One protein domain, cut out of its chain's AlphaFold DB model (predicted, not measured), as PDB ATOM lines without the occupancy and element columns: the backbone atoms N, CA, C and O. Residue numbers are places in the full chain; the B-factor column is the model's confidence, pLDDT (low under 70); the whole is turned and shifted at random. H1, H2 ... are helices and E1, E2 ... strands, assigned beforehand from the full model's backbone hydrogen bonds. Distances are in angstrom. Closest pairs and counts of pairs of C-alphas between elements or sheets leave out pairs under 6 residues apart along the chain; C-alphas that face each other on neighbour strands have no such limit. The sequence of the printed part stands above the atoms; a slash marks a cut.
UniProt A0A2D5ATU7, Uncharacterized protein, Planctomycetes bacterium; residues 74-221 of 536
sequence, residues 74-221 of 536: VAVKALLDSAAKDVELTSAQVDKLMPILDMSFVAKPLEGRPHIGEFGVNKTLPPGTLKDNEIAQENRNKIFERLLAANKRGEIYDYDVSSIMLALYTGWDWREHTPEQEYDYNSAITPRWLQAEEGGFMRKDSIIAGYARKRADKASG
ATOM      1  N   VAL A  74     123.637 -30.487  86.135       83.50
ATOM      2  CA  VAL A  74     122.578 -30.245  87.122       83.50
ATOM      3  C   VAL A  74     122.692 -28.823  87.661       83.50
ATOM      4  O   VAL A  74     121.692 -28.105  87.674       83.50
ATOM      5  N   ALA A  75     123.901 -28.397  88.034       83.81
ATOM      6  CA  ALA A  75     124.154 -27.046  88.526       83.81
ATOM      7  C   ALA A  75     123.842 -25.986  87.460       83.81
ATOM      8  O   ALA A  75     123.073 -25.057  87.714       83.81
ATOM      9  N   VAL A  76     124.351 -26.162  86.236       87.25
ATOM     10  CA  VAL A  76     124.089 -25.225  85.135       87.25
ATOM     11  C   VAL A  76     122.600 -25.192  84.780       87.25
ATOM     12  O   VAL A  76     122.039 -24.109  84.624       87.25
ATOM     13  N   LYS A  77     121.920 -26.347  84.709       91.56
ATOM     14  CA  LYS A  77     120.476 -26.374  84.434       91.56
ATOM     15  C   LYS A  77     119.684 -25.637  85.511       91.56
ATOM     16  O   LYS A  77     118.788 -24.876  85.170       91.56
ATOM     17  N   ALA A  78     120.013 -25.818  86.789       91.81
ATOM     18  CA  ALA A  78     119.331 -25.120  87.876       91.81
ATOM     19  C   ALA A  78     119.474 -23.589  87.765       91.81
ATOM     20  O   ALA A  78     118.516 -22.860  88.028       91.81
ATOM     21  N   LEU A  79     120.642 -23.102  87.328       93.06
ATOM     22  CA  LEU A  79     120.881 -21.679  87.074       93.06
ATOM     23  C   LEU A  79     120.062 -21.163  85.885       93.06
ATOM     24  O   LEU A  79     119.425 -20.115  85.995       93.06
ATOM     25  N   LEU A  80     120.029 -21.903  84.775       95.25
ATOM     26  CA  LEU A  80     119.246 -21.529  83.594       95.25
ATOM     27  C   LEU A  80     117.732 -21.610  83.850       95.25
ATOM     28  O   LEU A  80     116.989 -20.734  83.417       95.25
ATOM     29  N   ASP A  81     117.269 -22.601  84.617       95.19
ATOM     30  CA  ASP A  81     115.876 -22.703  85.067       95.19
ATOM     31  C   ASP A  81     115.504 -21.527  85.989       95.19
ATOM     32  O   ASP A  81     114.374 -21.044  85.953       95.19
ATOM     33  N   SER A  82     116.443 -21.047  86.813       95.69
ATOM     34  CA  SER A  82     116.264 -19.841  87.632       95.69
ATOM     35  C   SER A  82     116.126 -18.588  86.760       95.69
ATOM     36  O   SER A  82     115.177 -17.827  86.932       95.69
ATOM     37  N   ALA A  83     116.985 -18.430  85.748       94.69
ATOM     38  CA  ALA A  83     116.848 -17.366  84.750       94.69
ATOM     39  C   ALA A  83     115.503 -17.449  84.000       94.69
ATOM     40  O   ALA A  83     114.888 -16.426  83.703       94.69
ATOM     41  N   ALA A  84     114.996 -18.659  83.741       95.25
ATOM     42  CA  ALA A  84     113.688 -18.837  83.121       95.25
ATOM     43  C   ALA A  84     112.516 -18.443  84.034       95.25
ATOM     44  O   ALA A  84     111.548 -17.844  83.567       95.25
ATOM     45  N   LYS A  85     112.604 -18.732  85.339       95.38
ATOM     46  CA  LYS A  85     111.611 -18.279  86.332       95.38
ATOM     47  C   LYS A  85     111.542 -16.758  86.418       95.38
ATOM     48  O   LYS A  85     110.449 -16.214  86.535       95.38
ATOM     49  N   ASP A  86     112.690 -16.102  86.296       95.69
ATOM     50  CA  ASP A  86     112.808 -14.644  86.340       95.69
ATOM     51  C   ASP A  86     112.551 -13.982  84.969       95.69
ATOM     52  O   ASP A  86     112.744 -12.778  84.807       95.69
ATOM     53  N   VAL A  87     112.058 -14.752  83.984       94.12
ATOM     54  CA  VAL A  87     111.672 -14.288  82.636       94.12
ATOM     55  C   VAL A  87     112.855 -13.708  81.837       94.12
ATOM     56  O   VAL A  87     112.695 -12.943  80.887       94.12
ATOM     57  N   GLU A  88     114.078 -14.099  82.192       95.31
ATOM     58  CA  GLU A  88     115.296 -13.736  81.459       95.31
ATOM     59  C   GLU A  88     115.501 -14.658  80.249       95.31
ATOM     60  O   GLU A  88     115.971 -14.217  79.196       95.31
ATOM     61  N   LEU A  89     115.085 -15.921  80.392       95.88
ATOM     62  CA  LEU A  89     115.010 -16.937  79.343       95.88
ATOM     63  C   LEU A  89     113.611 -17.561  79.296       95.88
ATOM     64  O   LEU A  89     112.862 -17.560  80.267       95.88
ATOM     65  N   THR A  90     113.263 -18.165  78.170       95.88
ATOM     66  CA  THR A  90     112.133 -19.102  78.086       95.88
ATOM     67  C   THR A  90     112.615 -20.528  78.339       95.88
ATOM     68  O   THR A  90     113.771 -20.851  78.065       95.88
ATOM     69  N   SER A  91     111.732 -21.430  78.781       94.00
ATOM     70  CA  SER A  91     112.078 -22.854  78.927       94.00
ATOM     71  C   SER A  91     112.614 -23.457  77.622       94.00
ATOM     72  O   SER A  91     113.598 -24.187  77.640       94.00
ATOM     73  N   ALA A  92     112.055 -23.057  76.474       94.81
ATOM     74  CA  ALA A  92     112.542 -23.482  75.163       94.81
ATOM     75  C   ALA A  92     113.975 -22.996  74.866       94.81
ATOM     76  O   ALA A  92     114.751 -23.709  74.236       94.81
ATOM     77  N   GLN A  93     114.346 -21.791  75.311       95.25
ATOM     78  CA  GLN A  93     115.717 -21.284  75.186       95.25
ATOM     79  C   GLN A  93     116.683 -22.027  76.108       95.25
ATOM     80  O   GLN A  93     117.794 -22.336  75.686       95.25
ATOM     81  N   VAL A  94     116.256 -22.368  77.328       95.19
ATOM     82  CA  VAL A  94     117.046 -23.217  78.230       95.19
ATOM     83  C   VAL A  94     117.318 -24.572  77.579       95.19
ATOM     84  O   VAL A  94     118.474 -24.978  77.482       95.19
ATOM     85  N   ASP A  95     116.289 -25.227  77.039       93.75
ATOM     86  CA  ASP A  95     116.422 -26.532  76.383       93.75
ATOM     87  C   ASP A  95     117.372 -26.490  75.177       93.75
ATOM     88  O   ASP A  95     118.164 -27.411  74.981       93.75
ATOM     89  N   LYS A  96     117.358 -25.397  74.402       94.38
ATOM     90  CA  LYS A  96     118.296 -25.167  73.289       94.38
ATOM     91  C   LYS A  96     119.752 -25.005  73.740       94.38
ATOM     92  O   LYS A  96     120.650 -25.328  72.965       94.38
ATOM     93  N   LEU A  97     119.994 -24.494  74.950       93.12
ATOM     94  CA  LEU A  97     121.339 -24.296  75.498       93.12
ATOM     95  C   LEU A  97     121.924 -25.589  76.075       93.12
ATOM     96  O   LEU A  97     123.124 -25.809  75.954       93.12
ATOM     97  N   MET A  98     121.099 -26.470  76.651       91.19
ATOM     98  CA  MET A  98     121.560 -27.689  77.335       91.19
ATOM     99  C   MET A  98     122.532 -28.586  76.541       91.19
ATOM    100  O   MET A  98     123.469 -29.097  77.164       91.19
ATOM    101  N   PRO A  99     122.396 -28.771  75.209       90.00
ATOM    102  CA  PRO A  99     123.338 -29.568  74.421       90.00
ATOM    103  C   PRO A  99     124.788 -29.076  74.485       90.00
ATOM    104  O   PRO A  99     125.703 -29.865  74.261       90.00
ATOM    105  N   ILE A 100     125.025 -27.801  74.818       85.19
ATOM    106  CA  ILE A 100     126.378 -27.249  74.954       85.19
ATOM    107  C   ILE A 100     127.171 -27.944  76.067       85.19
ATOM    108  O   ILE A 100     128.388 -28.076  75.979       85.19
ATOM    109  N   LEU A 101     126.493 -28.447  77.097       81.94
ATOM    110  CA  LEU A 101     127.125 -29.107  78.239       81.94
ATOM    111  C   LEU A 101     127.512 -30.555  77.919       81.94
ATOM    112  O   LEU A 101     128.469 -31.072  78.488       81.94
ATOM    113  N   ASP A 102     126.821 -31.174  76.958       77.06
ATOM    114  CA  ASP A 102     127.068 -32.549  76.511       77.06
ATOM    115  C   ASP A 102     128.234 -32.642  75.506       77.06
ATOM    116  O   ASP A 102     128.739 -33.729  75.217       77.06
ATOM    117  N   MET A 103     128.695 -31.508  74.966       70.94
ATOM    118  CA  MET A 103     129.820 -31.484  74.032       70.94
ATOM    119  C   MET A 103     131.140 -31.789  74.745       70.94
ATOM    120  O   MET A 103     131.462 -31.219  75.794       70.94
ATOM    121  N   SER A 104     131.927 -32.667  74.120       62.09
ATOM    122  CA  SER A 104     133.279 -33.001  74.567       62.09
ATOM    123  C   SER A 104     134.204 -31.792  74.467       62.09
ATOM    124  O   SER A 104     134.140 -31.015  73.515       62.09
ATOM    125  N   PHE A 105     135.094 -31.659  75.445       59.94
ATOM    126  CA  PHE A 105     136.145 -30.651  75.427       59.94
ATOM    127  C   PHE A 105     137.097 -30.852  74.235       59.94
ATOM    128  O   PHE A 105     137.471 -31.984  73.913       59.94
ATOM    129  N   VAL A 106     137.526 -29.752  73.611       52.84
ATOM    130  CA  VAL A 106     138.504 -29.764  72.516       52.84
ATOM    131  C   VAL A 106     139.819 -29.173  73.014       52.84
ATOM    132  O   VAL A 106     139.968 -27.958  73.097       52.84
ATOM    133  N   ALA A 107     140.801 -30.032  73.291       51.22
ATOM    134  CA  ALA A 107     142.188 -29.600  73.409       51.22
ATOM    135  C   ALA A 107     142.762 -29.438  71.995       51.22
ATOM    136  O   ALA A 107     142.859 -30.423  71.260       51.22
ATOM    137  N   LYS A 108     143.150 -28.222  71.596       48.88
ATOM    138  CA  LYS A 108     143.972 -28.022  70.391       48.88
ATOM    139  C   LYS A 108     145.448 -28.003  70.785       48.88
ATOM    140  O   LYS A 108     145.902 -26.980  71.298       48.88
ATOM    141  N   PRO A 109     146.211 -29.089  70.574       49.66
ATOM    142  CA  PRO A 109     147.653 -29.065  70.792       49.66
ATOM    143  C   PRO A 109     148.332 -28.086  69.826       49.66
ATOM    144  O   PRO A 109     147.998 -28.047  68.639       49.66
ATOM    145  N   LEU A 110     149.303 -27.314  70.320       45.38
ATOM    146  CA  LEU A 110     150.152 -26.476  69.476       45.38
ATOM    147  C   LEU A 110     151.119 -27.355  68.668       45.38
ATOM    148  O   LEU A 110     151.667 -28.342  69.167       45.38
ATOM    149  N   GLU A 111     151.364 -26.984  67.411       39.66
ATOM    150  CA  GLU A 111     152.258 -27.728  66.519       39.66
ATOM    151  C   GLU A 111     153.682 -27.805  67.109       39.66
ATOM    152  O   GLU A 111     154.287 -26.794  67.470       39.66
ATOM    153  N   GLY A 112     154.206 -29.026  67.270       44.41
ATOM    154  CA  GLY A 112     155.510 -29.287  67.899       44.41
ATOM    155  C   GLY A 112     155.518 -29.286  69.434       44.41
ATOM    156  O   GLY A 112     156.546 -29.609  70.027       44.41
ATOM    157  N   ARG A 113     154.392 -28.977  70.092       46.62
ATOM    158  CA  ARG A 113     154.207 -29.115  71.546       46.62
ATOM    159  C   ARG A 113     152.851 -29.751  71.857       46.62
ATOM    160  O   ARG A 113     151.946 -29.058  72.308       46.62
ATOM    161  N   PRO A 114     152.698 -31.076  71.679       44.91
ATOM    162  CA  PRO A 114     151.426 -31.761  71.934       44.91
ATOM    163  C   PRO A 114     150.956 -31.682  73.400       44.91
ATOM    164  O   PRO A 114     149.796 -31.950  73.684       44.91
ATOM    165  N   HIS A 115     151.851 -31.284  74.311       43.72
ATOM    166  CA  HIS A 115     151.637 -31.090  75.747       43.72
ATOM    167  C   HIS A 115     151.283 -29.638  76.136       43.72
ATOM    168  O   HIS A 115     151.020 -29.376  77.304       43.72
ATOM    169  N   ILE A 116     151.265 -28.692  75.183       39.84
ATOM    170  CA  ILE A 116     150.820 -27.304  75.389       39.84
ATOM    171  C   ILE A 116     149.769 -26.997  74.322       39.84
ATOM    172  O   ILE A 116     150.081 -26.942  73.134       39.84
ATOM    173  N   GLY A 117     148.517 -26.828  74.736       43.19
ATOM    174  CA  GLY A 117     147.398 -26.516  73.850       43.19
ATOM    175  C   GLY A 117     146.623 -25.282  74.299       43.19
ATOM    176  O   GLY A 117     146.824 -24.787  75.406       43.19
ATOM    177  N   GLU A 118     145.733 -24.791  73.439       44.62
ATOM    178  CA  GLU A 118     144.759 -23.760  73.814       44.62
ATOM    179  C   GLU A 118     143.715 -24.373  74.764       44.62
ATOM    180  O   GLU A 118     142.924 -25.230  74.360       44.62
ATOM    181  N   PHE A 119     143.727 -23.948  76.029       45.16
ATOM    182  CA  PHE A 119     142.586 -24.107  76.936       45.16
ATOM    183  C   PHE A 119     141.493 -23.105  76.590       45.16
ATOM    184  O   PHE A 119     141.794 -21.971  76.226       45.16
ATOM    185  N   GLY A 120     140.231 -23.490  76.781       49.88
ATOM    186  CA  GLY A 120     139.124 -22.530  76.761       49.88
ATOM    187  C   GLY A 120     138.616 -22.143  75.372       49.88
ATOM    188  O   GLY A 120     138.096 -21.044  75.204       49.88
ATOM    189  N   VAL A 121     138.719 -23.024  74.368       59.16
ATOM    190  CA  VAL A 121     137.906 -22.851  73.155       59.16
ATOM    191  C   VAL A 121     136.443 -23.045  73.550       59.16
ATOM    192  O   VAL A 121     136.043 -24.148  73.926       59.16
ATOM    193  N   ASN A 122     135.660 -21.967  73.482       70.69
ATOM    194  CA  ASN A 122     134.236 -21.992  73.803       70.69
ATOM    195  C   ASN A 122     133.522 -23.066  72.978       70.69
ATOM    196  O   ASN A 122     133.726 -23.186  71.765       70.69
ATOM    197  N   LYS A 123     132.655 -23.831  73.637       78.88
ATOM    198  CA  LYS A 123     131.755 -24.758  72.959       78.88
ATOM    199  C   LYS A 123     130.747 -23.930  72.162       78.88
ATOM    200  O   LYS A 123     130.282 -22.892  72.628       78.88
ATOM    201  N   THR A 124     130.416 -24.375  70.956       81.50
ATOM    202  CA  THR A 124     129.489 -23.663  70.069       81.50
ATOM    203  C   THR A 124     128.329 -24.563  69.699       81.50
ATOM    204  O   THR A 124     128.540 -25.690  69.250       81.50
ATOM    205  N   LEU A 125     127.109 -24.048  69.828       84.25
ATOM    206  CA  LEU A 125     125.925 -24.711  69.294       84.25
ATOM    207  C   LEU A 125     125.937 -24.689  67.754       84.25
ATOM    208  O   LEU A 125     126.571 -23.813  67.158       84.25
ATOM    209  N   PRO A 126     125.244 -25.636  67.096       84.56
ATOM    210  CA  PRO A 126     125.027 -25.574  65.658       84.56
ATOM    211  C   PRO A 126     124.437 -24.217  65.224       84.56
ATOM    212  O   PRO A 126     123.608 -23.645  65.940       84.56
ATOM    213  N   PRO A 127     124.816 -23.690  64.045       80.44
ATOM    214  CA  PRO A 127     124.222 -22.463  63.524       80.44
ATOM    215  C   PRO A 127     122.691 -22.557  63.458       80.44
ATOM    216  O   PRO A 127     122.146 -23.563  63.005       80.44
ATOM    217  N   GLY A 128     121.996 -21.507  63.904       82.50
ATOM    218  CA  GLY A 128     120.532 -21.435  63.895       82.50
ATOM    219  C   GLY A 128     119.824 -22.101  65.083       82.50
ATOM    220  O   GLY A 128     118.595 -22.074  65.129       82.50
ATOM    221  N   THR A 129     120.549 -22.671  66.058       89.38
ATOM    222  CA  THR A 129     119.938 -23.173  67.305       89.38
ATOM    223  C   THR A 129     119.232 -22.055  68.083       89.38
ATOM    224  O   THR A 129     118.091 -22.225  68.521       89.38
ATOM    225  N   LEU A 130     119.879 -20.896  68.202       90.81
ATOM    226  CA  LEU A 130     119.272 -19.640  68.643       90.81
ATOM    227  C   LEU A 130     119.222 -18.677  67.452       90.81
ATOM    228  O   LEU A 130     120.091 -18.727  66.580       90.81
ATOM    229  N   LYS A 131     118.192 -17.828  67.394       88.88
ATOM    230  CA  LYS A 131     118.124 -16.737  66.415       88.88
ATOM    231  C   LYS A 131     119.059 -15.608  66.848       88.88
ATOM    232  O   LYS A 131     119.275 -15.389  68.041       88.88
ATOM    233  N   ASP A 132     119.562 -14.859  65.878       86.88
ATOM    234  CA  ASP A 132     120.386 -13.686  66.154       86.88
ATOM    235  C   ASP A 132     119.606 -12.690  67.013       86.88
ATOM    236  O   ASP A 132     118.448 -12.372  66.729       86.88
ATOM    237  N   ASN A 133     120.231 -12.242  68.103       81.69
ATOM    238  CA  ASN A 133     119.612 -11.362  69.096       81.69
ATOM    239  C   ASN A 133     118.276 -11.876  69.687       81.69
ATOM    240  O   ASN A 133     117.469 -11.073  70.149       81.69
ATOM    241  N   GLU A 134     118.046 -13.198  69.728       88.81
ATOM    242  CA  GLU A 134     116.819 -13.801  70.290       88.81
ATOM    243  C   GLU A 134     116.579 -13.418  71.764       88.81
ATOM    244  O   GLU A 134     115.435 -13.342  72.209       88.81
ATOM    245  N   ILE A 135     117.650 -13.160  72.520       91.62
ATOM    246  CA  ILE A 135     117.612 -12.752  73.928       91.62
ATOM    247  C   ILE A 135     118.000 -11.277  74.022       91.62
ATOM    248  O   ILE A 135     119.065 -10.901  73.541       91.62
ATOM    249  N   ALA A 136     117.179 -10.449  74.671       89.81
ATOM    250  CA  ALA A 136     117.463  -9.024  74.857       89.81
ATOM    251  C   ALA A 136     118.772  -8.785  75.635       89.81
ATOM    252  O   ALA A 136     119.107  -9.548  76.541       89.81
ATOM    253  N   GLN A 137     119.489  -7.695  75.331       86.56
ATOM    254  CA  GLN A 137     120.771  -7.364  75.979       86.56
ATOM    255  C   GLN A 137     120.667  -7.307  77.509       86.56
ATOM    256  O   GLN A 137     121.543  -7.824  78.196       86.56
ATOM    257  N   GLU A 138     119.595  -6.726  78.051       89.44
ATOM    258  CA  GLU A 138     119.383  -6.658  79.502       89.44
ATOM    259  C   GLU A 138     119.301  -8.057  80.129       89.44
ATOM    260  O   GLU A 138     119.930  -8.320  81.154       89.44
ATOM    261  N   ASN A 139     118.594  -8.980  79.476       94.25
ATOM    262  CA  ASN A 139     118.488 -10.360  79.936       94.25
ATOM    263  C   ASN A 139     119.829 -11.089  79.809       94.25
ATOM    264  O   ASN A 139     120.221 -11.790  80.735       94.25
ATOM    265  N   ARG A 140     120.584 -10.873  78.719       92.62
ATOM    266  CA  ARG A 140     121.949 -11.416  78.576       92.62
ATOM    267  C   ARG A 140     122.862 -10.958  79.713       92.62
ATOM    268  O   ARG A 140     123.593 -11.779  80.257       92.62
ATOM    269  N   ASN A 141     122.786  -9.687  80.103       90.06
ATOM    270  CA  ASN A 141     123.571  -9.150  81.214       90.06
ATOM    271  C   ASN A 141     123.183  -9.813  82.545       90.06
ATOM    272  O   ASN A 141     124.060 -10.243  83.286       90.06
ATOM    273  N   LYS A 142     121.884  -9.967  82.833       94.00
ATOM    274  CA  LYS A 142     121.423 -10.651  84.056       94.00
ATOM    275  C   LYS A 142     121.863 -12.116  84.102       94.00
ATOM    276  O   LYS A 142     122.350 -12.577  85.132       94.00
ATOM    277  N   ILE A 143     121.766 -12.827  82.977       94.62
ATOM    278  CA  ILE A 143     122.240 -14.211  82.864       94.62
ATOM    279  C   ILE A 143     123.752 -14.274  83.098       94.62
ATOM    280  O   ILE A 143     124.213 -15.129  83.852       94.62
ATOM    281  N   PHE A 144     124.518 -13.353  82.510       92.31
ATOM    282  CA  PHE A 144     125.960 -13.278  82.722       92.31
ATOM    283  C   PHE A 144     126.315 -13.091  84.198       92.31
ATOM    284  O   PHE A 144     127.113 -13.862  84.722       92.31
ATOM    285  N   GLU A 145     125.672 -12.150  84.893       91.06
ATOM    286  CA  GLU A 145     125.890 -11.924  86.327       91.06
ATOM    287  C   GLU A 145     125.567 -13.170  87.166       91.06
ATOM    288  O   GLU A 145     126.319 -13.524  88.077       91.06
ATOM    289  N   ARG A 146     124.492 -13.902  86.837       93.69
ATOM    290  CA  ARG A 146     124.146 -15.165  87.518       93.69
ATOM    291  C   ARG A 146     125.222 -16.227  87.331       93.69
ATOM    292  O   ARG A 146     125.634 -16.860  88.305       93.69
ATOM    293  N   LEU A 147     125.662 -16.421  86.090       89.75
ATOM    294  CA  LEU A 147     126.690 -17.395  85.736       89.75
ATOM    295  C   LEU A 147     128.034 -17.024  86.376       89.75
ATOM    296  O   LEU A 147     128.674 -17.871  86.994       89.75
ATOM    297  N   LEU A 148     128.424 -15.752  86.319       83.62
ATOM    298  CA  LEU A 148     129.644 -15.247  86.939       83.62
ATOM    299  C   LEU A 148     129.607 -15.401  88.463       83.62
ATOM    300  O   LEU A 148     130.589 -15.832  89.062       83.62
ATOM    301  N   ALA A 149     128.478 -15.110  89.112       85.25
ATOM    302  CA  ALA A 149     128.332 -15.292  90.552       85.25
ATOM    303  C   ALA A 149     128.421 -16.772  90.958       85.25
ATOM    304  O   ALA A 149     129.053 -17.091  91.964       85.25
ATOM    305  N   ALA A 150     127.811 -17.679  90.189       81.81
ATOM    306  CA  ALA A 150     127.919 -19.122  90.409       81.81
ATOM    307  C   ALA A 150     129.354 -19.626  90.202       81.81
ATOM    308  O   ALA A 150     129.875 -20.392  91.013       81.81
ATOM    309  N   ASN A 151     130.030 -19.125  89.169       80.50
ATOM    310  CA  ASN A 151     131.435 -19.400  88.914       80.50
ATOM    311  C   ASN A 151     132.337 -18.905  90.058       80.50
ATOM    312  O   ASN A 151     133.133 -19.682  90.579       80.50
ATOM    313  N   LYS A 152     132.128 -17.680  90.557       72.81
ATOM    314  CA  LYS A 152     132.829 -17.136  91.736       72.81
ATOM    315  C   LYS A 152     132.596 -17.971  93.007       72.81
ATOM    316  O   LYS A 152     133.454 -17.990  93.887       72.81
ATOM    317  N   ARG A 153     131.467 -18.685  93.116       76.38
ATOM    318  CA  ARG A 153     131.186 -19.647  94.205       76.38
ATOM    319  C   ARG A 153     131.750 -21.053  93.953       76.38
ATOM    320  O   ARG A 153     131.669 -21.897  94.842       76.38
ATOM    321  N   GLY A 154     132.330 -21.304  92.780       67.25
ATOM    322  CA  GLY A 154     132.858 -22.607  92.373       67.25
ATOM    323  C   GLY A 154     131.782 -23.625  91.981       67.25
ATOM    324  O   GLY A 154     132.052 -24.822  92.000       67.25
ATOM    325  N   GLU A 155     130.567 -23.169  91.662       74.81
ATOM    326  CA  GLU A 155     129.434 -24.031  91.295       74.81
ATOM    327  C   GLU A 155     129.479 -24.464  89.823       74.81
ATOM    328  O   GLU A 155     128.994 -25.540  89.486       74.81
ATOM    329  N   ILE A 156     130.059 -23.632  88.950       76.19
ATOM    330  CA  ILE A 156     130.213 -23.887  87.510       76.19
ATOM    331  C   ILE A 156     131.578 -23.401  87.012       76.19
ATOM    332  O   ILE A 156     132.239 -22.589  87.666       76.19
ATOM    333  N   TYR A 157     131.992 -23.863  85.834       75.44
ATOM    334  CA  TYR A 157     133.306 -23.548  85.278       75.44
ATOM    335  C   TYR A 157     133.318 -22.286  84.410       75.44
ATOM    336  O   TYR A 157     132.313 -21.937  83.793       75.44
ATOM    337  N   ASP A 158     134.487 -21.646  84.286       71.69
ATOM    338  CA  ASP A 158     134.694 -20.479  83.411       71.69
ATOM    339  C   ASP A 158     134.254 -20.765  81.972       71.69
ATOM    340  O   ASP A 158     133.628 -19.917  81.335       71.69
ATOM    341  N   TYR A 159     134.556 -21.966  81.462       73.75
ATOM    342  CA  TYR A 159     134.170 -22.343  80.105       73.75
ATOM    343  C   TYR A 159     132.655 -22.544  79.951       73.75
ATOM    344  O   TYR A 159     132.141 -22.372  78.847       73.75
ATOM    345  N   ASP A 160     131.936 -22.929  81.016       81.06
ATOM    346  CA  ASP A 160     130.475 -23.035  80.981       81.06
ATOM    347  C   ASP A 160     129.887 -21.633  80.819       81.06
ATOM    348  O   ASP A 160     129.062 -21.408  79.934       81.06
ATOM    349  N   VAL A 161     130.387 -20.669  81.606       84.75
ATOM    350  CA  VAL A 161     130.018 -19.252  81.486       84.75
ATOM    351  C   VAL A 161     130.289 -18.759  80.066       84.75
ATOM    352  O   VAL A 161     129.375 -18.289  79.391       84.75
ATOM    353  N   SER A 162     131.522 -18.904  79.577       83.75
ATOM    354  CA  SER A 162     131.922 -18.364  78.277       83.75
ATOM    355  C   SER A 162     131.186 -19.013  77.103       83.75
ATOM    356  O   SER A 162     130.801 -18.317  76.166       83.75
ATOM    357  N   SER A 163     130.945 -20.327  77.152       86.62
ATOM    358  CA  SER A 163     130.246 -21.060  76.088       86.62
ATOM    359  C   SER A 163     128.760 -20.706  76.044       86.62
ATOM    360  O   SER A 163     128.216 -20.473  74.964       86.62
ATOM    361  N   ILE A 164     128.102 -20.615  77.206       91.88
ATOM    362  CA  ILE A 164     126.698 -20.193  77.288       91.88
ATOM    363  C   ILE A 164     126.565 -18.748  76.813       91.88
ATOM    364  O   ILE A 164     125.719 -18.468  75.966       91.88
ATOM    365  N   MET A 165     127.426 -17.839  77.282       92.62
ATOM    366  CA  MET A 165     127.394 -16.450  76.826       92.62
ATOM    367  C   MET A 165     127.650 -16.342  75.324       92.62
ATOM    368  O   MET A 165     126.926 -15.618  74.645       92.62
ATOM    369  N   LEU A 166     128.601 -17.100  74.773       89.62
ATOM    370  CA  LEU A 166     128.848 -17.114  73.332       89.62
ATOM    371  C   LEU A 166     127.606 -17.551  72.542       89.62
ATOM    372  O   LEU A 166     127.288 -16.938  71.526       89.62
ATOM    373  N   ALA A 167     126.877 -18.564  73.017       92.31
ATOM    374  CA  ALA A 167     125.620 -18.987  72.401       92.31
ATOM    375  C   ALA A 167     124.532 -17.899  72.474       92.31
ATOM    376  O   ALA A 167     123.805 -17.689  71.503       92.31
ATOM    377  N   LEU A 168     124.440 -17.178  73.596       93.06
ATOM    378  CA  LEU A 168     123.480 -16.083  73.783       93.06
ATOM    379  C   LEU A 168     123.787 -14.851  72.919       93.06
ATOM    380  O   LEU A 168     122.873 -14.101  72.585       93.06
ATOM    381  N   TYR A 169     125.051 -14.655  72.542       90.06
ATOM    382  CA  TYR A 169     125.499 -13.612  71.619       90.06
ATOM    383  C   TYR A 169     125.591 -14.093  70.159       90.06
ATOM    384  O   TYR A 169     126.327 -13.512  69.358       90.06
ATOM    385  N   THR A 170     124.855 -15.142  69.773       86.75
ATOM    386  CA  THR A 170     124.792 -15.541  68.359       86.75
ATOM    387  C   THR A 170     124.382 -14.360  67.468       86.75
ATOM    388  O   THR A 170     123.509 -13.562  67.825       86.75
ATOM    389  N   GLY A 171     125.057 -14.228  66.326       79.88
ATOM    390  CA  GLY A 171     124.843 -13.135  65.376       79.88
ATOM    391  C   GLY A 171     125.461 -11.793  65.770       79.88
ATOM    392  O   GLY A 171     125.263 -10.811  65.062       79.88
ATOM    393  N   TRP A 172     126.204 -11.712  66.877       85.62
ATOM    394  CA  TRP A 172     126.832 -10.461  67.292       85.62
ATOM    395  C   TRP A 172     127.961 -10.037  66.334       85.62
ATOM    396  O   TRP A 172     128.918 -10.782  66.108       85.62
ATOM    397  N   ASP A 173     127.879  -8.811  65.804       81.50
ATOM    398  CA  ASP A 173     128.937  -8.178  65.009       81.50
ATOM    399  C   ASP A 173     129.389  -6.868  65.665       81.50
ATOM    400  O   ASP A 173     128.622  -5.913  65.809       81.50
ATOM    401  N   TRP A 174     130.676  -6.783  66.005       79.38
ATOM    402  CA  TRP A 174     131.297  -5.579  66.563       79.38
ATOM    403  C   TRP A 174     131.120  -4.331  65.685       79.38
ATOM    404  O   TRP A 174     131.201  -3.218  66.203       79.38
ATOM    405  N   ARG A 175     130.904  -4.490  64.371       81.12
ATOM    406  CA  ARG A 175     130.670  -3.378  63.431       81.12
ATOM    407  C   ARG A 175     129.356  -2.649  63.691       81.12
ATOM    408  O   ARG A 175     129.260  -1.468  63.382       81.12
ATOM    409  N   GLU A 176     128.379  -3.345  64.256       84.88
ATOM    410  CA  GLU A 176     127.047  -2.815  64.559       84.88
ATOM    411  C   GLU A 176     126.952  -2.266  65.992       84.88
ATOM    412  O   GLU A 176     125.898  -1.801  66.413       84.88
ATOM    413  N   HIS A 177     128.060  -2.303  66.741       86.88
ATOM    414  CA  HIS A 177     128.105  -2.009  68.171       86.88
ATOM    415  C   HIS A 177     129.215  -1.009  68.526       86.88
ATOM    416  O   HIS A 177     130.232  -0.874  67.827       86.88
ATOM    417  N   THR A 178     129.041  -0.307  69.647       90.88
ATOM    418  CA  THR A 178     130.040   0.639  70.160       90.88
ATOM    419  C   THR A 178     131.277  -0.085  70.721       90.88
ATOM    420  O   THR A 178     131.220  -1.282  71.017       90.88
ATOM    421  N   PRO A 179     132.421   0.608  70.874       89.25
ATOM    422  CA  PRO A 179     133.592   0.089  71.584       89.25
ATOM    423  C   PRO A 179     133.289  -0.475  72.979       89.25
ATOM    424  O   PRO A 179     133.835  -1.510  73.353       89.25
ATOM    425  N   GLU A 180     132.410   0.181  73.730       88.94
ATOM    426  CA  GLU A 180     131.981  -0.239  75.064       88.94
ATOM    427  C   GLU A 180     131.195  -1.550  74.982       88.94
ATOM    428  O   GLU A 180     131.495  -2.492  75.706       88.94
ATOM    429  N   GLN A 181     130.274  -1.661  74.025       88.06
ATOM    430  CA  GLN A 181     129.514  -2.892  73.791       88.06
ATOM    431  C   GLN A 181     130.399  -4.048  73.292       88.06
ATOM    432  O   GLN A 181     130.140  -5.201  73.624       88.06
ATOM    433  N   GLU A 182     131.461  -3.772  72.520       89.56
ATOM    434  CA  GLU A 182     132.479  -4.780  72.165       89.56
ATOM    435  C   GLU A 182     133.284  -5.220  73.388       89.56
ATOM    436  O   GLU A 182     133.605  -6.403  73.506       89.56
ATOM    437  N   TYR A 183     133.598  -4.306  74.306       88.19
ATOM    438  CA  TYR A 183     134.230  -4.668  75.570       88.19
ATOM    439  C   TYR A 183     133.314  -5.550  76.415       88.19
ATOM    440  O   TYR A 183     133.742  -6.616  76.843       88.19
ATOM    441  N   ASP A 184     132.053  -5.162  76.594       85.81
ATOM    442  CA  ASP A 184     131.084  -5.923  77.383       85.81
ATOM    443  C   ASP A 184     130.839  -7.318  76.784       85.81
ATOM    444  O   ASP A 184     130.815  -8.308  77.515       85.81
ATOM    445  N   TYR A 185     130.751  -7.427  75.452       87.19
ATOM    446  CA  TYR A 185     130.700  -8.715  74.755       87.19
ATOM    447  C   TYR A 185     131.930  -9.579  75.069       87.19
ATOM    448  O   TYR A 185     131.780 -10.719  75.510       87.19
ATOM    449  N   ASN A 186     133.142  -9.045  74.879       84.62
ATOM    450  CA  ASN A 186     134.377  -9.803  75.104       84.62
ATOM    451  C   ASN A 186     134.546 -10.198  76.576       84.62
ATOM    452  O   ASN A 186     134.944 -11.326  76.856       84.62
ATOM    453  N   SER A 187     134.175  -9.324  77.509       82.19
ATOM    454  CA  SER A 187     134.157  -9.616  78.944       82.19
ATOM    455  C   SER A 187     133.146 -10.709  79.298       82.19
ATOM    456  O   SER A 187     133.432 -11.554  80.145       82.19
ATOM    457  N   ALA A 188     131.999 -10.757  78.611       82.56
ATOM    458  CA  ALA A 188     130.989 -11.788  78.825       82.56
ATOM    459  C   ALA A 188     131.403 -13.163  78.279       82.56
ATOM    460  O   ALA A 188     131.191 -14.185  78.931       82.56
ATOM    461  N   ILE A 189     132.017 -13.209  77.092       81.31
ATOM    462  CA  ILE A 189     132.483 -14.467  76.483       81.31
ATOM    463  C   ILE A 189     133.892 -14.866  76.931       81.31
ATOM    464  O   ILE A 189     134.397 -15.908  76.518       81.31
ATOM    465  N   THR A 190     134.559 -14.033  77.731       77.00
ATOM    466  CA  THR A 190     135.868 -14.301  78.337       77.00
ATOM    467  C   THR A 190     135.894 -13.738  79.766       77.00
ATOM    468  O   THR A 190     136.513 -12.701  80.009       77.00
ATOM    469  N   PRO A 191     135.281 -14.432  80.747       68.56
ATOM    470  CA  PRO A 191     135.172 -13.955  82.135       68.56
ATOM    471  C   PRO A 191     136.514 -13.599  82.799       68.56
ATOM    472  O   PRO A 191     136.570 -12.773  83.707       68.56
ATOM    473  N   ARG A 192     137.623 -14.168  82.305       64.62
ATOM    474  CA  ARG A 192     138.991 -13.835  82.736       64.62
ATOM    475  C   ARG A 192     139.356 -12.367  82.538       64.62
ATOM    476  O   ARG A 192     140.221 -11.868  83.247       64.62
ATOM    477  N   TRP A 193     138.732 -11.670  81.591       67.25
ATOM    478  CA  TRP A 193     138.969 -10.241  81.394       67.25
ATOM    479  C   TRP A 193     138.553  -9.431  82.619       67.25
ATOM    480  O   TRP A 193     139.300  -8.550  83.029       67.25
ATOM    481  N   LEU A 194     137.441  -9.804  83.258       66.81
ATOM    482  CA  LEU A 194     136.998  -9.177  84.503       66.81
ATOM    483  C   LEU A 194     137.956  -9.481  85.651       66.81
ATOM    484  O   LEU A 194     138.300  -8.587  86.408       66.81
ATOM    485  N   GLN A 195     138.455 -10.715  85.753       64.50
ATOM    486  CA  GLN A 195     139.448 -11.074  86.773       64.50
ATOM    487  C   GLN A 195     140.773 -10.321  86.564       64.50
ATOM    488  O   GLN A 195     141.389  -9.853  87.519       64.50
ATOM    489  N   ALA A 196     141.212 -10.167  85.311       60.56
ATOM    490  CA  ALA A 196     142.407  -9.404  84.963       60.56
ATOM    491  C   ALA A 196     142.227  -7.896  85.209       60.56
ATOM    492  O   ALA A 196     143.187  -7.227  85.588       60.56
ATOM    493  N   GLU A 197     141.018  -7.365  85.011       63.88
ATOM    494  CA  GLU A 197     140.652  -5.992  85.367       63.88
ATOM    495  C   GLU A 197     140.632  -5.796  86.893       63.88
ATOM    496  O   GLU A 197     141.328  -4.915  87.393       63.88
ATOM    497  N   GLU A 198     139.924  -6.657  87.639       65.88
ATOM    498  CA  GLU A 198     139.872  -6.664  89.113       65.88
ATOM    499  C   GLU A 198     141.284  -6.783  89.723       65.88
ATOM    500  O   GLU A 198     141.602  -6.119  90.710       65.88
ATOM    501  N   GLY A 199     142.158  -7.588  89.107       58.22
ATOM    502  CA  GLY A 199     143.560  -7.764  89.499       58.22
ATOM    503  C   GLY A 199     144.515  -6.663  89.017       58.22
ATOM    504  O   GLY A 199     145.706  -6.725  89.313       58.22
ATOM    505  N   GLY A 200     144.035  -5.669  88.262       56.09
ATOM    506  CA  GLY A 200     144.841  -4.552  87.753       56.09
ATOM    507  C   GLY A 200     145.820  -4.903  86.622       56.09
ATOM    508  O   GLY A 200     146.611  -4.052  86.209       56.09
ATOM    509  N   PHE A 201     145.765  -6.127  86.090       47.25
ATOM    510  CA  PHE A 201     146.564  -6.589  84.948       47.25
ATOM    511  C   PHE A 201     146.014  -6.092  83.604       47.25
ATOM    512  O   PHE A 201     146.728  -6.082  82.600       47.25
ATOM    513  N   MET A 202     144.752  -5.657  83.578       63.34
ATOM    514  CA  MET A 202     144.078  -5.098  82.412       63.34
ATOM    515  C   MET A 202     143.436  -3.751  82.755       63.34
ATOM    516  O   MET A 202     142.908  -3.561  83.844       63.34
ATOM    517  N   ARG A 203     143.462  -2.802  81.809       78.56
ATOM    518  CA  ARG A 203     142.787  -1.502  81.939       78.56
ATOM    519  C   ARG A 203     141.669  -1.387  80.910       78.56
ATOM    520  O   ARG A 203     141.965  -1.225  79.724       78.56
ATOM    521  N   LYS A 204     140.413  -1.420  81.365       81.19
ATOM    522  CA  LYS A 204     139.204  -1.305  80.531       81.19
ATOM    523  C   LYS A 204     139.271  -0.141  79.540       81.19
ATOM    524  O   LYS A 204     139.162  -0.362  78.334       81.19
ATOM    525  N   ASP A 205     139.594   1.059  80.017       79.25
ATOM    526  CA  ASP A 205     139.682   2.266  79.178       79.25
ATOM    527  C   ASP A 205     140.688   2.125  78.026       79.25
ATOM    528  O   ASP A 205     140.442   2.568  76.904       79.25
ATOM    529  N   SER A 206     141.820   1.457  78.272       73.62
ATOM    530  CA  SER A 206     142.851   1.240  77.251       73.62
ATOM    531  C   SER A 206     142.370   0.304  76.142       73.62
ATOM    532  O   SER A 206     142.744   0.474  74.977       73.62
ATOM    533  N   ILE A 207     141.565  -0.696  76.498       74.94
ATOM    534  CA  ILE A 207     141.015  -1.665  75.551       74.94
ATOM    535  C   ILE A 207     139.895  -1.022  74.725       74.94
ATOM    536  O   ILE A 207     139.934  -1.096  73.495       74.94
ATOM    537  N   ILE A 208     138.983  -0.289  75.373       83.25
ATOM    538  CA  ILE A 208     137.923   0.488  74.709       83.25
ATOM    539  C   ILE A 208     138.529   1.505  73.730       83.25
ATOM    540  O   ILE A 208     138.127   1.571  72.566       83.25
ATOM    541  N   ALA A 209     139.581   2.227  74.130       74.62
ATOM    542  CA  ALA A 209     140.310   3.121  73.230       74.62
ATOM    543  C   ALA A 209     140.965   2.374  72.047       74.62
ATOM    544  O   ALA A 209     141.112   2.923  70.953       74.62
ATOM    545  N   GLY A 210     141.371   1.115  72.231       72.88
ATOM    546  CA  GLY A 210     141.801   0.230  71.143       72.88
ATOM    547  C   GLY A 210     140.682  -0.041  70.133       72.88
ATOM    548  O   GLY A 210     140.872   0.144  68.933       72.88
ATOM    549  N   TYR A 211     139.495  -0.399  70.611       85.12
ATOM    550  CA  TYR A 211     138.312  -0.639  69.779       85.12
ATOM    551  C   TYR A 211     137.810   0.608  69.043       85.12
ATOM    552  O   TYR A 211     137.390   0.519  67.885       85.12
ATOM    553  N   ALA A 212     137.875   1.780  69.677       80.12
ATOM    554  CA  ALA A 212     137.556   3.050  69.032       80.12
ATOM    555  C   ALA A 212     138.531   3.343  67.878       80.12
ATOM    556  O   ALA A 212     138.105   3.646  66.763       80.12
ATOM    557  N   ARG A 213     139.838   3.145  68.111       72.06
ATOM    558  CA  ARG A 213     140.871   3.259  67.068       72.06
ATOM    559  C   ARG A 213     140.631   2.280  65.919       72.06
ATOM    560  O   ARG A 213     140.583   2.710  64.773       72.06
ATOM    561  N   LYS A 214     140.344   1.005  66.217       71.06
ATOM    562  CA  LYS A 214     139.977  -0.027  65.223       71.06
ATOM    563  C   LYS A 214     138.866   0.429  64.277       71.06
ATOM    564  O   LYS A 214     138.955   0.202  63.071       71.06
ATOM    565  N   ARG A 215     137.813   1.050  64.816       76.88
ATOM    566  CA  ARG A 215     136.671   1.549  64.033       76.88
ATOM    567  C   ARG A 215     137.045   2.760  63.185       76.88
ATOM    568  O   ARG A 215     136.734   2.763  61.997       76.88
ATOM    569  N   ALA A 216     137.738   3.741  63.766       66.44
ATOM    570  CA  ALA A 216     138.214   4.920  63.042       66.44
ATOM    571  C   ALA A 216     139.130   4.530  61.869       66.44
ATOM    572  O   ALA A 216     138.998   5.046  60.758       66.44
ATOM    573  N   ASP A 217     139.997   3.545  62.093       57.25
ATOM    574  CA  ASP A 217     140.897   3.015  61.082       57.25
ATOM    575  C   ASP A 217     140.126   2.367  59.921       57.25
ATOM    576  O   ASP A 217     140.363   2.717  58.762       57.25
ATOM    577  N   LYS A 218     139.138   1.506  60.216       58.62
ATOM    578  CA  LYS A 218     138.295   0.871  59.187       58.62
ATOM    579  C   LYS A 218     137.413   1.862  58.425       58.62
ATOM    580  O   LYS A 218     137.264   1.713  57.215       58.62
ATOM    581  N   ALA A 219     136.858   2.873  59.096       52.91
ATOM    582  CA  ALA A 219     136.038   3.914  58.468       52.91
ATOM    583  C   ALA A 219     136.842   4.772  57.475       52.91
ATOM    584  O   ALA A 219     136.308   5.220  56.465       52.91
ATOM    585  N   SER A 220     138.148   4.934  57.713       44.97
ATOM    586  CA  SER A 220     139.075   5.590  56.780       44.97
ATOM    587  C   SER A 220     139.534   4.703  55.605       44.97
ATOM    588  O   SER A 220     140.439   5.085  54.867       44.97
ATOM    589  N   GLY A 221     138.947   3.508  55.429       33.44
ATOM    590  CA  GLY A 221     139.371   2.526  54.421       33.44
ATOM    591  C   GLY A 221     140.675   1.795  54.769       33.44
ATOM    592  O   GLY A 221     141.246   1.102  53.927       33.44
TER     593      GLY A 221
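Overview. This is residues 74 to 221 of the 536 residues of an uncharacterized protein of Planctomycetes bacterium (UniProt A0A2D5ATU7). Helices make a row of pieces: the helical hairpin H1 and H2 at one end, the hairpin H4 and H5 next to it, then H6, and H8 at the far end. A thin arm holding the two short strands E1 and E2 sticks out from the helices, and H7 makes a corner with H6. The printed part has 148 residues, with eight named helices and two named strands in the order H1 H2 H3 E1 E2 H4 H5 H6 H7 H8, and is mostly helix. It is compact, with a radius of gyration of the C-alphas of 16.5 A and spans of 46 by 41 by 32 A.

Arrangement. H1, residues 74 to 85, and H2, residues 91 to 97, form a helical hairpin at a steep tilt of 40 degrees; their closest C-alphas, of Ala 84 and Ser 91, are 6.0 A apart. H2 and H3, residues 99 to 102, meet only through their link. E1, residues 108 to 110, and E2, residues 113 to 118, meet only at a point, where C-alphas 109 and 117 face each other at 4.0 A. H4, residues 137 to 152, touches H1 through residues 79 to 83 of H1 alone, closest at the C-alphas of Ala 83 and Ile 143, 6.5 A. H4 and H5, residues 158 to 168, form a helical hairpin at a shallow tilt of 12 degrees, closest at the C-alphas of Leu 147 and Val 161, 5.7 A. H5 and H6, residues 179 to 189, touch at a steep tilt of 55 degrees, with the C-alphas of Ser 162 and Ile 189 closest at 4.3 A. H6 and H7, residues 192 to 198, only just touch, only at the corner, with 3 pairs of C-alphas within 8 A. H6 touches H8, residues 204 to 219, closest at the C-alphas of Pro 179 and Tyr 211, 5.1 A. Every O i to N i+4 pair is within hydrogen-bond range in H1, H2, H4, H5, H6, H7 and H8; H3 is too short for one.

Along the chain. H1 begins at C-alpha 74 (122.578, -30.245, 87.122) and is 16.3 A long. H4 is 22.1 A, H5 and H6 15.4 A each. H8, 22.9 A, ends at C-alpha 219 (136.038, 3.914, 58.468).

Size, cuts and confidence. The C-alphas farthest apart, of Val 74 and Ser 220, are 49.8 A apart. The printed part has no cut. The link from E2 to H4 is long, with 18 residues. The mean pLDDT of the printed part is 78.0; it is under 70 at residues 104 to 121, 154, 191 to 202 and 216 to 221.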